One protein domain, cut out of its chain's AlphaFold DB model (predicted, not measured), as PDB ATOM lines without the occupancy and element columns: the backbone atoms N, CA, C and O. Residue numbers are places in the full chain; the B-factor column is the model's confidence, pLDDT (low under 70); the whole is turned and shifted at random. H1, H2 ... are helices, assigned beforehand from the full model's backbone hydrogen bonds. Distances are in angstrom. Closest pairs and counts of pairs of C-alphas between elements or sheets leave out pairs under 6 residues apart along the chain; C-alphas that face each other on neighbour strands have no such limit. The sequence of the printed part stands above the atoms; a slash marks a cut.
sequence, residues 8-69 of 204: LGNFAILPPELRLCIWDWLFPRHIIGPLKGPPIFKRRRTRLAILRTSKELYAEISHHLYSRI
ATOM      1  N   LEU A   8     149.432 160.569 137.737       76.25
ATOM      2  CA  LEU A   8     148.170 159.875 138.059       76.25
ATOM      3  C   LEU A   8     147.450 159.312 136.817       76.25
ATOM      4  O   LEU A   8     146.471 158.572 136.938       76.25
ATOM      5  N   GLY A   9     147.930 159.639 135.613       83.50
ATOM      6  CA  GLY A   9     147.335 159.205 134.346       83.50
ATOM      7  C   GLY A   9     145.870 159.633 134.216       83.50
ATOM      8  O   GLY A   9     145.487 160.715 134.655       83.50
ATOM      9  N   ASN A  10     145.018 158.761 133.671       84.62
ATOM     10  CA  ASN A  10     143.582 159.042 133.527       84.62
ATOM     11  C   ASN A  10     142.860 159.247 134.868       84.62
ATOM     12  O   ASN A  10     141.757 159.786 134.890       84.62
ATOM     13  N   PHE A  11     143.459 158.842 135.992       83.31
ATOM     14  CA  PHE A  11     142.884 159.097 137.308       83.31
ATOM     15  C   PHE A  11     142.948 160.586 137.684       83.31
ATOM     16  O   PHE A  11     142.088 161.055 138.424       83.31
ATOM     17  N   ALA A  12     143.885 161.351 137.104       84.56
ATOM     18  CA  ALA A  12     143.982 162.805 137.268       84.56
ATOM     19  C   ALA A  12     142.778 163.567 136.686       84.56
ATOM     20  O   ALA A  12     142.558 164.724 137.031       84.56
ATOM     21  N   ILE A  13     141.989 162.926 135.813       89.44
ATOM     22  CA  ILE A  13     140.750 163.501 135.264       89.44
ATOM     23  C   ILE A  13     139.711 163.692 136.379       89.44
ATOM     24  O   ILE A  13     138.860 164.577 136.291       89.44
ATOM     25  N   LEU A  14     139.772 162.874 137.435       88.06
ATOM     26  CA  LEU A  14     138.870 162.991 138.570       88.06
ATOM     27  C   LEU A  14     139.304 164.146 139.487       88.06
ATOM     28  O   LEU A  14     140.457 164.170 139.940       88.06
ATOM     29  N   PRO A  15     138.375 165.053 139.846       89.56
ATOM     30  CA  PRO A  15     138.607 166.037 140.892       89.56
ATOM     31  C   PRO A  15     139.133 165.378 142.178       89.56
ATOM     32  O   PRO A  15     138.692 164.266 142.509       89.56
ATOM     33  N   PRO A  16     140.058 166.028 142.910       85.12
ATOM     34  CA  PRO A  16     140.628 165.492 144.147       85.12
ATOM     35  C   PRO A  16     139.572 164.985 145.137       85.12
ATOM     36  O   PRO A  16     139.744 163.934 145.745       85.12
ATOM     37  N   GLU A  17     138.433 165.664 145.248       87.50
ATOM     38  CA  GLU A  17     137.347 165.318 146.166       87.50
ATOM     39  C   GLU A  17     136.728 163.952 145.833       87.50
ATOM     40  O   GLU A  17     136.446 163.150 146.729       87.50
ATOM     41  N   LEU A  18     136.562 163.647 144.539       88.94
ATOM     42  CA  LEU A  18     136.057 162.349 144.088       88.94
ATOM     43  C   LEU A  18     137.091 161.245 144.308       88.94
ATOM     44  O   LEU A  18     136.728 160.140 144.713       88.94
ATOM     45  N   ARG A  19     138.378 161.544 144.097       89.12
ATOM     46  CA  ARG A  19     139.463 160.599 144.387       89.12
ATOM     47  C   ARG A  19     139.510 160.246 145.873       89.12
ATOM     48  O   ARG A  19     139.522 159.065 146.215       89.12
ATOM     49  N   LEU A  20     139.404 161.239 146.758       83.81
ATOM     50  CA  LEU A  20     139.309 161.022 148.204       83.81
ATOM     51  C   LEU A  20     138.088 160.176 148.587       83.81
ATOM     52  O   LEU A  20     138.212 159.294 149.433       83.81
ATOM     53  N   CYS A  21     136.937 160.374 147.938       84.88
ATOM     54  CA  CYS A  21     135.751 159.536 148.151       84.88
ATOM     55  C   CYS A  21     135.994 158.065 147.761       84.88
ATOM     56  O   CYS A  21     135.565 157.150 148.470       84.88
ATOM     57  N   ILE A  22     136.719 157.821 146.663       84.69
ATOM     58  CA  ILE A  22     137.132 156.471 146.247       84.69
ATOM     59  C   ILE A  22     138.052 155.855 147.307       84.69
ATOM     60  O   ILE A  22     137.846 154.709 147.721       84.69
ATOM     61  N   TRP A  23     139.031 156.615 147.799       83.31
ATOM     62  CA  TRP A  23     139.941 156.147 148.842       83.31
ATOM     63  C   TRP A  23     139.233 155.892 150.167       83.31
ATOM     64  O   TRP A  23     139.504 154.882 150.809       83.31
ATOM     65  N   ASP A  24     138.264 156.722 150.537       79.56
ATOM     66  CA  ASP A  24     137.413 156.531 151.710       79.56
ATOM     67  C   ASP A  24     136.617 155.234 151.668       79.56
ATOM     68  O   ASP A  24     136.390 154.608 152.713       79.56
ATOM     69  N   TRP A  25     136.188 154.845 150.473       76.44
ATOM     70  CA  TRP A  25     135.473 153.600 150.246       76.44
ATOM     71  C   TRP A  25     136.399 152.382 150.284       76.44
ATOM     72  O   TRP A  25     136.016 151.317 150.768       76.44
ATOM     73  N   LEU A  26     137.639 152.549 149.819       74.75
ATOM     74  CA  LEU A  26     138.690 151.535 149.886       74.75
ATOM     75  C   LEU A  26     139.392 151.483 151.248       74.75
ATOM     76  O   LEU A  26     140.143 150.548 151.527       74.75
ATOM     77  N   PHE A  27     139.155 152.447 152.125       72.12
ATOM     78  CA  PHE A  27     139.760 152.480 153.443       72.12
ATOM     79  C   PHE A  27     139.354 151.227 154.240       72.12
ATOM     80  O   PHE A  27     138.173 150.862 154.242       72.12
ATOM     81  N   PRO A  28     140.292 150.530 154.910       66.50
ATOM     82  CA  PRO A  28     139.978 149.312 155.645       66.50
ATOM     83  C   PRO A  28     139.074 149.631 156.843       66.50
ATOM     84  O   PRO A  28     139.533 149.958 157.930       66.50
ATOM     85  N   ARG A  29     137.758 149.525 156.645       59.56
ATOM     86  CA  ARG A  29     136.754 149.695 157.697       59.56
ATOM     87  C   ARG A  29     136.397 148.317 158.254       59.56
ATOM     88  O   ARG A  29     135.775 147.517 157.559       59.56
ATOM     89  N   HIS A  30     136.740 148.092 159.523       53.53
ATOM     90  CA  HIS A  30     136.460 146.889 160.319       53.53
ATOM     91  C   HIS A  30     137.276 145.643 159.935       53.53
ATOM     92  O   HIS A  30     136.862 144.838 159.104       53.53
ATOM     93  N   ILE A  31     138.384 145.411 160.645       50.66
ATOM     94  CA  ILE A  31     138.912 144.053 160.845       50.66
ATOM     95  C   ILE A  31     138.725 143.731 162.326       50.66
ATOM     96  O   ILE A  31     139.619 143.913 163.142       50.66
ATOM     97  N   ILE A  32     137.521 143.281 162.678       45.53
ATOM     98  CA  ILE A  32     137.281 142.607 163.955       45.53
ATOM     99  C   ILE A  32     137.319 141.118 163.633       45.53
ATOM    100  O   ILE A  32     136.396 140.581 163.019       45.53
ATOM    101  N   GLY A  33     138.422 140.464 163.977       42.94
ATOM    102  CA  GLY A  33     138.576 139.024 163.835       42.94
ATOM    103  C   GLY A  33     139.402 138.485 164.999       42.94
ATOM    104  O   GLY A  33     140.516 138.974 165.196       42.94
ATOM    105  N   PRO A  34     138.899 137.513 165.779       40.16
ATOM    106  CA  PRO A  34     139.725 136.807 166.746       40.16
ATOM    107  C   PRO A  34     140.860 136.066 166.025       40.16
ATOM    108  O   PRO A  34     140.675 135.561 164.920       40.16
ATOM    109  N   LEU A  35     142.020 135.946 166.683       50.62
ATOM    110  CA  LEU A  35     143.197 135.195 166.207       50.62
ATOM    111  C   LEU A  35     142.915 133.701 165.932       50.62
ATOM    112  O   LEU A  35     143.715 133.043 165.275       50.62
ATOM    113  N   LYS A  36     141.792 133.156 166.418       41.12
ATOM    114  CA  LYS A  36     141.342 131.785 166.152       41.12
ATOM    115  C   LYS A  36     139.840 131.781 165.874       41.12
ATOM    116  O   LYS A  36     139.034 131.901 166.790       41.12
ATOM    117  N   GLY A  37     139.482 131.670 164.602       45.09
ATOM    118  CA  GLY A  37     138.103 131.580 164.127       45.09
ATOM    119  C   GLY A  37     137.966 132.163 162.719       45.09
ATOM    120  O   GLY A  37     138.760 133.027 162.339       45.09
ATOM    121  N   PRO A  38     136.992 131.701 161.914       39.19
ATOM    122  CA  PRO A  38     136.761 132.290 160.606       39.19
ATOM    123  C   PRO A  38     136.346 133.761 160.786       39.19
ATOM    124  O   PRO A  38     135.501 134.050 161.635       39.19
ATOM    125  N   PRO A  39     136.929 134.711 160.034       48.09
ATOM    126  CA  PRO A  39     136.594 136.125 160.167       48.09
ATOM    127  C   PRO A  39     135.111 136.344 159.833       48.09
ATOM    128  O   PRO A  39     134.682 136.112 158.706       48.09
ATOM    129  N   ILE A  40     134.329 136.789 160.822       46.06
ATOM    130  CA  ILE A  40     132.858 136.868 160.740       46.06
ATOM    131  C   ILE A  40     132.377 138.057 159.881       46.06
ATOM    132  O   ILE A  40     131.237 138.071 159.428       46.06
ATOM    133  N   PHE A  41     133.245 139.012 159.528       44.50
ATOM    134  CA  PHE A  41     132.864 140.146 158.677       44.50
ATOM    135  C   PHE A  41     133.569 140.140 157.314       44.50
ATOM    136  O   PHE A  41     134.734 140.513 157.173       44.50
ATOM    137  N   LYS A  42     132.810 139.770 156.273       44.09
ATOM    138  CA  LYS A  42     133.136 139.972 154.852       44.09
ATOM    139  C   LYS A  42     132.973 141.456 154.473       44.09
ATOM    140  O   LYS A  42     132.019 141.816 153.790       44.09
ATOM    141  N   ARG A  43     133.880 142.344 154.886       48.59
ATOM    142  CA  ARG A  43     134.071 143.630 154.181       48.59
ATOM    143  C   ARG A  43     135.324 143.557 153.323       48.59
ATOM    144  O   ARG A  43     136.295 142.898 153.690       48.59
ATOM    145  N   ARG A  44     135.235 144.151 152.125       49.97
ATOM    146  CA  ARG A  44     136.248 144.079 151.065       49.97
ATOM    147  C   ARG A  44     137.618 144.387 151.667       49.97
ATOM    148  O   ARG A  44     137.874 145.511 152.079       49.97
ATOM    149  N   ARG A  45     138.500 143.384 151.709       52.16
ATOM    150  CA  ARG A  45     139.930 143.629 151.888       52.16
ATOM    151  C   ARG A  45     140.358 144.447 150.684       52.16
ATOM    152  O   ARG A  45     140.543 143.881 149.606       52.16
ATOM    153  N   THR A  46     140.490 145.755 150.843       54.97
ATOM    154  CA  THR A  46     141.240 146.534 149.869       54.97
ATOM    155  C   THR A  46     142.625 145.935 149.833       54.97
ATOM    156  O   THR A  46     143.358 145.942 150.824       54.97
ATOM    157  N   ARG A  47     142.951 145.309 148.705       58.94
ATOM    158  CA  ARG A  47     144.286 144.786 148.479       58.94
ATOM    159  C   ARG A  47     145.191 146.005 148.379       58.94
ATOM    160  O   ARG A  47     145.236 146.654 147.340       58.94
ATOM    161  N   LEU A  48     145.925 146.291 149.455       64.25
ATOM    162  CA  LEU A  48     146.913 147.374 149.519       64.25
ATOM    163  C   LEU A  48     148.034 147.218 148.470       64.25
ATOM    164  O   LEU A  48     148.875 148.094 148.340       64.25
ATOM    165  N   ALA A  49     148.022 146.145 147.672       68.94
ATOM    166  CA  ALA A  49     148.804 146.015 146.449       68.94
ATOM    167  C   ALA A  49     148.614 147.198 145.480       68.94
ATOM    168  O   ALA A  49     149.566 147.538 144.788       68.94
ATOM    169  N   ILE A  50     147.450 147.868 145.472       68.88
ATOM    170  CA  ILE A  50     147.248 149.102 144.686       68.88
ATOM    171  C   ILE A  50     148.192 150.237 145.115       68.88
ATOM    172  O   ILE A  50     148.586 151.059 144.302       68.88
ATOM    173  N   LEU A  51     148.653 150.241 146.370       67.75
ATOM    174  CA  LEU A  51     149.645 151.208 146.846       67.75
ATOM    175  C   LEU A  51     151.030 150.991 146.222       67.75
ATOM    176  O   LEU A  51     151.912 151.820 146.395       67.75
ATOM    177  N   ARG A  52     151.256 149.866 145.533       72.88
ATOM    178  CA  ARG A  52     152.542 149.527 144.912       72.88
ATOM    179  C   ARG A  52     152.577 149.819 143.409       72.88
ATOM    180  O   ARG A  52     153.617 149.593 142.800       72.88
ATOM    181  N   THR A  53     151.474 150.270 142.802       78.00
ATOM    182  CA  THR A  53     151.362 150.382 141.337       78.00
ATOM    183  C   THR A  53     151.823 151.727 140.775       78.00
ATOM    184  O   THR A  53     152.261 151.772 139.634       78.00
ATOM    185  N   SER A  54     151.744 152.815 141.546       83.94
ATOM    186  CA  SER A  54     152.240 154.146 141.153       83.94
ATOM    187  C   SER A  54     152.731 154.903 142.383       83.94
ATOM    188  O   SER A  54     152.160 154.774 143.469       83.94
ATOM    189  N   LYS A  55     153.801 155.689 142.213       86.06
ATOM    190  CA  LYS A  55     154.373 156.516 143.286       86.06
ATOM    191  C   LYS A  55     153.433 157.659 143.663       86.06
ATOM    192  O   LYS A  55     153.349 158.013 144.832       86.06
ATOM    193  N   GLU A  56     152.714 158.193 142.691       85.12
ATOM    194  CA  GLU A  56     151.764 159.288 142.831       85.12
ATOM    195  C   GLU A  56     150.491 158.805 143.521       85.12
ATOM    196  O   GLU A  56     150.072 159.405 144.508       85.12
ATOM    197  N   LEU A  57     149.958 157.647 143.107       83.88
ATOM    198  CA  LEU A  57     148.878 156.977 143.839       83.88
ATOM    199  C   LEU A  57     149.302 156.646 145.271       83.88
ATOM    200  O   LEU A  57     148.540 156.862 146.210       83.88
ATOM    201  N   TYR A  58     150.527 156.151 145.464       85.88
ATOM    202  CA  TYR A  58     151.055 155.920 146.804       85.88
ATOM    203  C   TYR A  58     151.118 157.215 147.618       85.88
ATOM    204  O   TYR A  58     150.717 157.211 148.780       85.88
ATOM    205  N   ALA A  59     151.610 158.316 147.050       86.44
ATOM    206  CA  ALA A  59     151.717 159.594 147.744       86.44
ATOM    207  C   ALA A  59     150.337 160.092 148.199       86.44
ATOM    208  O   ALA A  59     150.152 160.351 149.387       86.44
ATOM    209  N   GLU A  60     149.360 160.108 147.291       85.75
ATOM    210  CA  GLU A  60     147.991 160.543 147.572       85.75
ATOM    211  C   GLU A  60     147.303 159.648 148.613       85.75
ATOM    212  O   GLU A  60     146.832 160.128 149.647       85.75
ATOM    213  N   ILE A  61     147.302 158.328 148.394       84.88
ATOM    214  CA  ILE A  61     146.602 157.399 149.285       84.88
ATOM    215  C   ILE A  61     147.312 157.300 150.633       84.88
ATOM    216  O   ILE A  61     146.648 157.219 151.662       84.88
ATOM    217  N   SER A  62     148.649 157.297 150.666       85.94
ATOM    218  CA  SER A  62     149.382 157.220 151.933       85.94
ATOM    219  C   SER A  62     149.161 158.469 152.777       85.94
ATOM    220  O   SER A  62     148.947 158.336 153.978       85.94
ATOM    221  N   HIS A  63     149.143 159.659 152.173       85.81
ATOM    222  CA  HIS A  63     148.821 160.883 152.897       85.81
ATOM    223  C   HIS A  63     147.399 160.830 153.470       85.81
ATOM    224  O   HIS A  63     147.206 161.052 154.666       85.81
ATOM    225  N   HIS A  64     146.414 160.431 152.659       83.75
ATOM    226  CA  HIS A  64     145.025 160.281 153.108       83.75
ATOM    227  C   HIS A  64     144.843 159.196 154.184       83.75
ATOM    228  O   HIS A  64     144.035 159.339 155.099       83.75
ATOM    229  N   LEU A  65     145.604 158.101 154.093       83.69
ATOM    230  CA  LEU A  65     145.536 156.979 155.027       83.69
ATOM    231  C   LEU A  65     146.145 157.333 156.386       83.69
ATOM    232  O   LEU A  65     145.513 157.116 157.418       83.69
ATOM    233  N   TYR A  66     147.376 157.842 156.379       86.56
ATOM    234  CA  TYR A  66     148.163 158.021 157.596       86.56
ATOM    235  C   TYR A  66     147.789 159.288 158.374       86.56
ATOM    236  O   TYR A  66     147.848 159.270 159.597       86.56
ATOM    237  N   SER A  67     147.272 160.327 157.709       86.81
ATOM    238  CA  SER A  67     146.765 161.539 158.380       86.81
ATOM    239  C   SER A  67     145.544 161.298 159.279       86.81
ATOM    240  O   SER A  67     145.202 162.142 160.103       86.81
ATOM    241  N   ARG A  68     144.871 160.150 159.132       86.12
ATOM    242  CA  ARG A  68     143.610 159.824 159.820       86.12
ATOM    243  C   ARG A  68     143.744 158.747 160.881       86.12
ATOM    244  O   ARG A  68     142.732 158.337 161.447       86.12
ATOM    245  N   ILE A  69     144.951 158.241 161.101       88.06
ATOM    246  CA  ILE A  69     145.187 157.179 162.068       88.06
ATOM    247  C   ILE A  69     146.250 157.597 163.068       88.06
ATOM    248  O   ILE A  69     147.183 158.331 162.752       88.06
TER     249      ILE A  69
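Overview. This is residues 8 to 69 of the 204 residues of an uncharacterized protein of Aspergillus flavus (UniProt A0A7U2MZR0). What does the model look like? It is a small, loose head of four helices, H1 to H4, from which the long loop of residues 27 to 47, between H2 and H3, reaches away as an arm and folds back, making much of the length. H1 lies off at the head's far end, while H4 has contacts with both H2 and H3. What is it made of? The printed part has 62 residues with four named helices, H1, H2, H3 and H4 in chain order, and no named strand; the class is all helix. It is loose, with a radius of gyration of the C-alphas of 13.9 A and spans of 43 by 21 by 21 A.

Arrangement. Does H1, residues 9 to 13, touch a helix? It touches no helix; it is only just apart from H2, residues 16 to 26, the closest C-alphas being 8.0 A apart. What do H3, residues 48 to 52, and H4, residues 55 to 66, touch? H2 and H4 only just touch, with 3 pairs of C-alphas within 8 A, the closest those of Trp 23 and Ile 61 at 6.8 A, and H4 does so with residues 61 to 64 alone; they run the same way at a steep tilt of 68 degrees, only just short of perpendicular. H3 touches H4, which does so with residues 57 to 62 alone, the closest C-alphas being those of Leu 51 and Tyr 58 at 4.9 A; H2 and H3 are apart. Are the helix backbones in range? In H2 and H4 every O i to N i+4 pair is within hydrogen-bond range; H1 and H3 each have 0 of 1, but 2 of 2 O i to N i+3 pairs.

Along the chain. Where does H1 begin? C-alpha 9 is at (147.335, 159.205, 134.346), and H1 spans 7.9 A. How long are the others? H2 spans 15.2 A, H3 7.6 A and H4 15.7 A, ending with C-alpha 66 at (148.163, 158.021, 157.596).

Size, cuts and confidence. How large is it? The two C-alphas farthest apart, those of Ile 13 and Lys 36, are 44.3 A apart. How do the links run? The printed part has no cut; H1 to H2 and H3 to H4 are tight links, and H2 to H3 is a long link of 21 residues. Where is confidence low? Residues 28 to 51 are under 70 in pLDDT, and the mean of the printed part is 71.6.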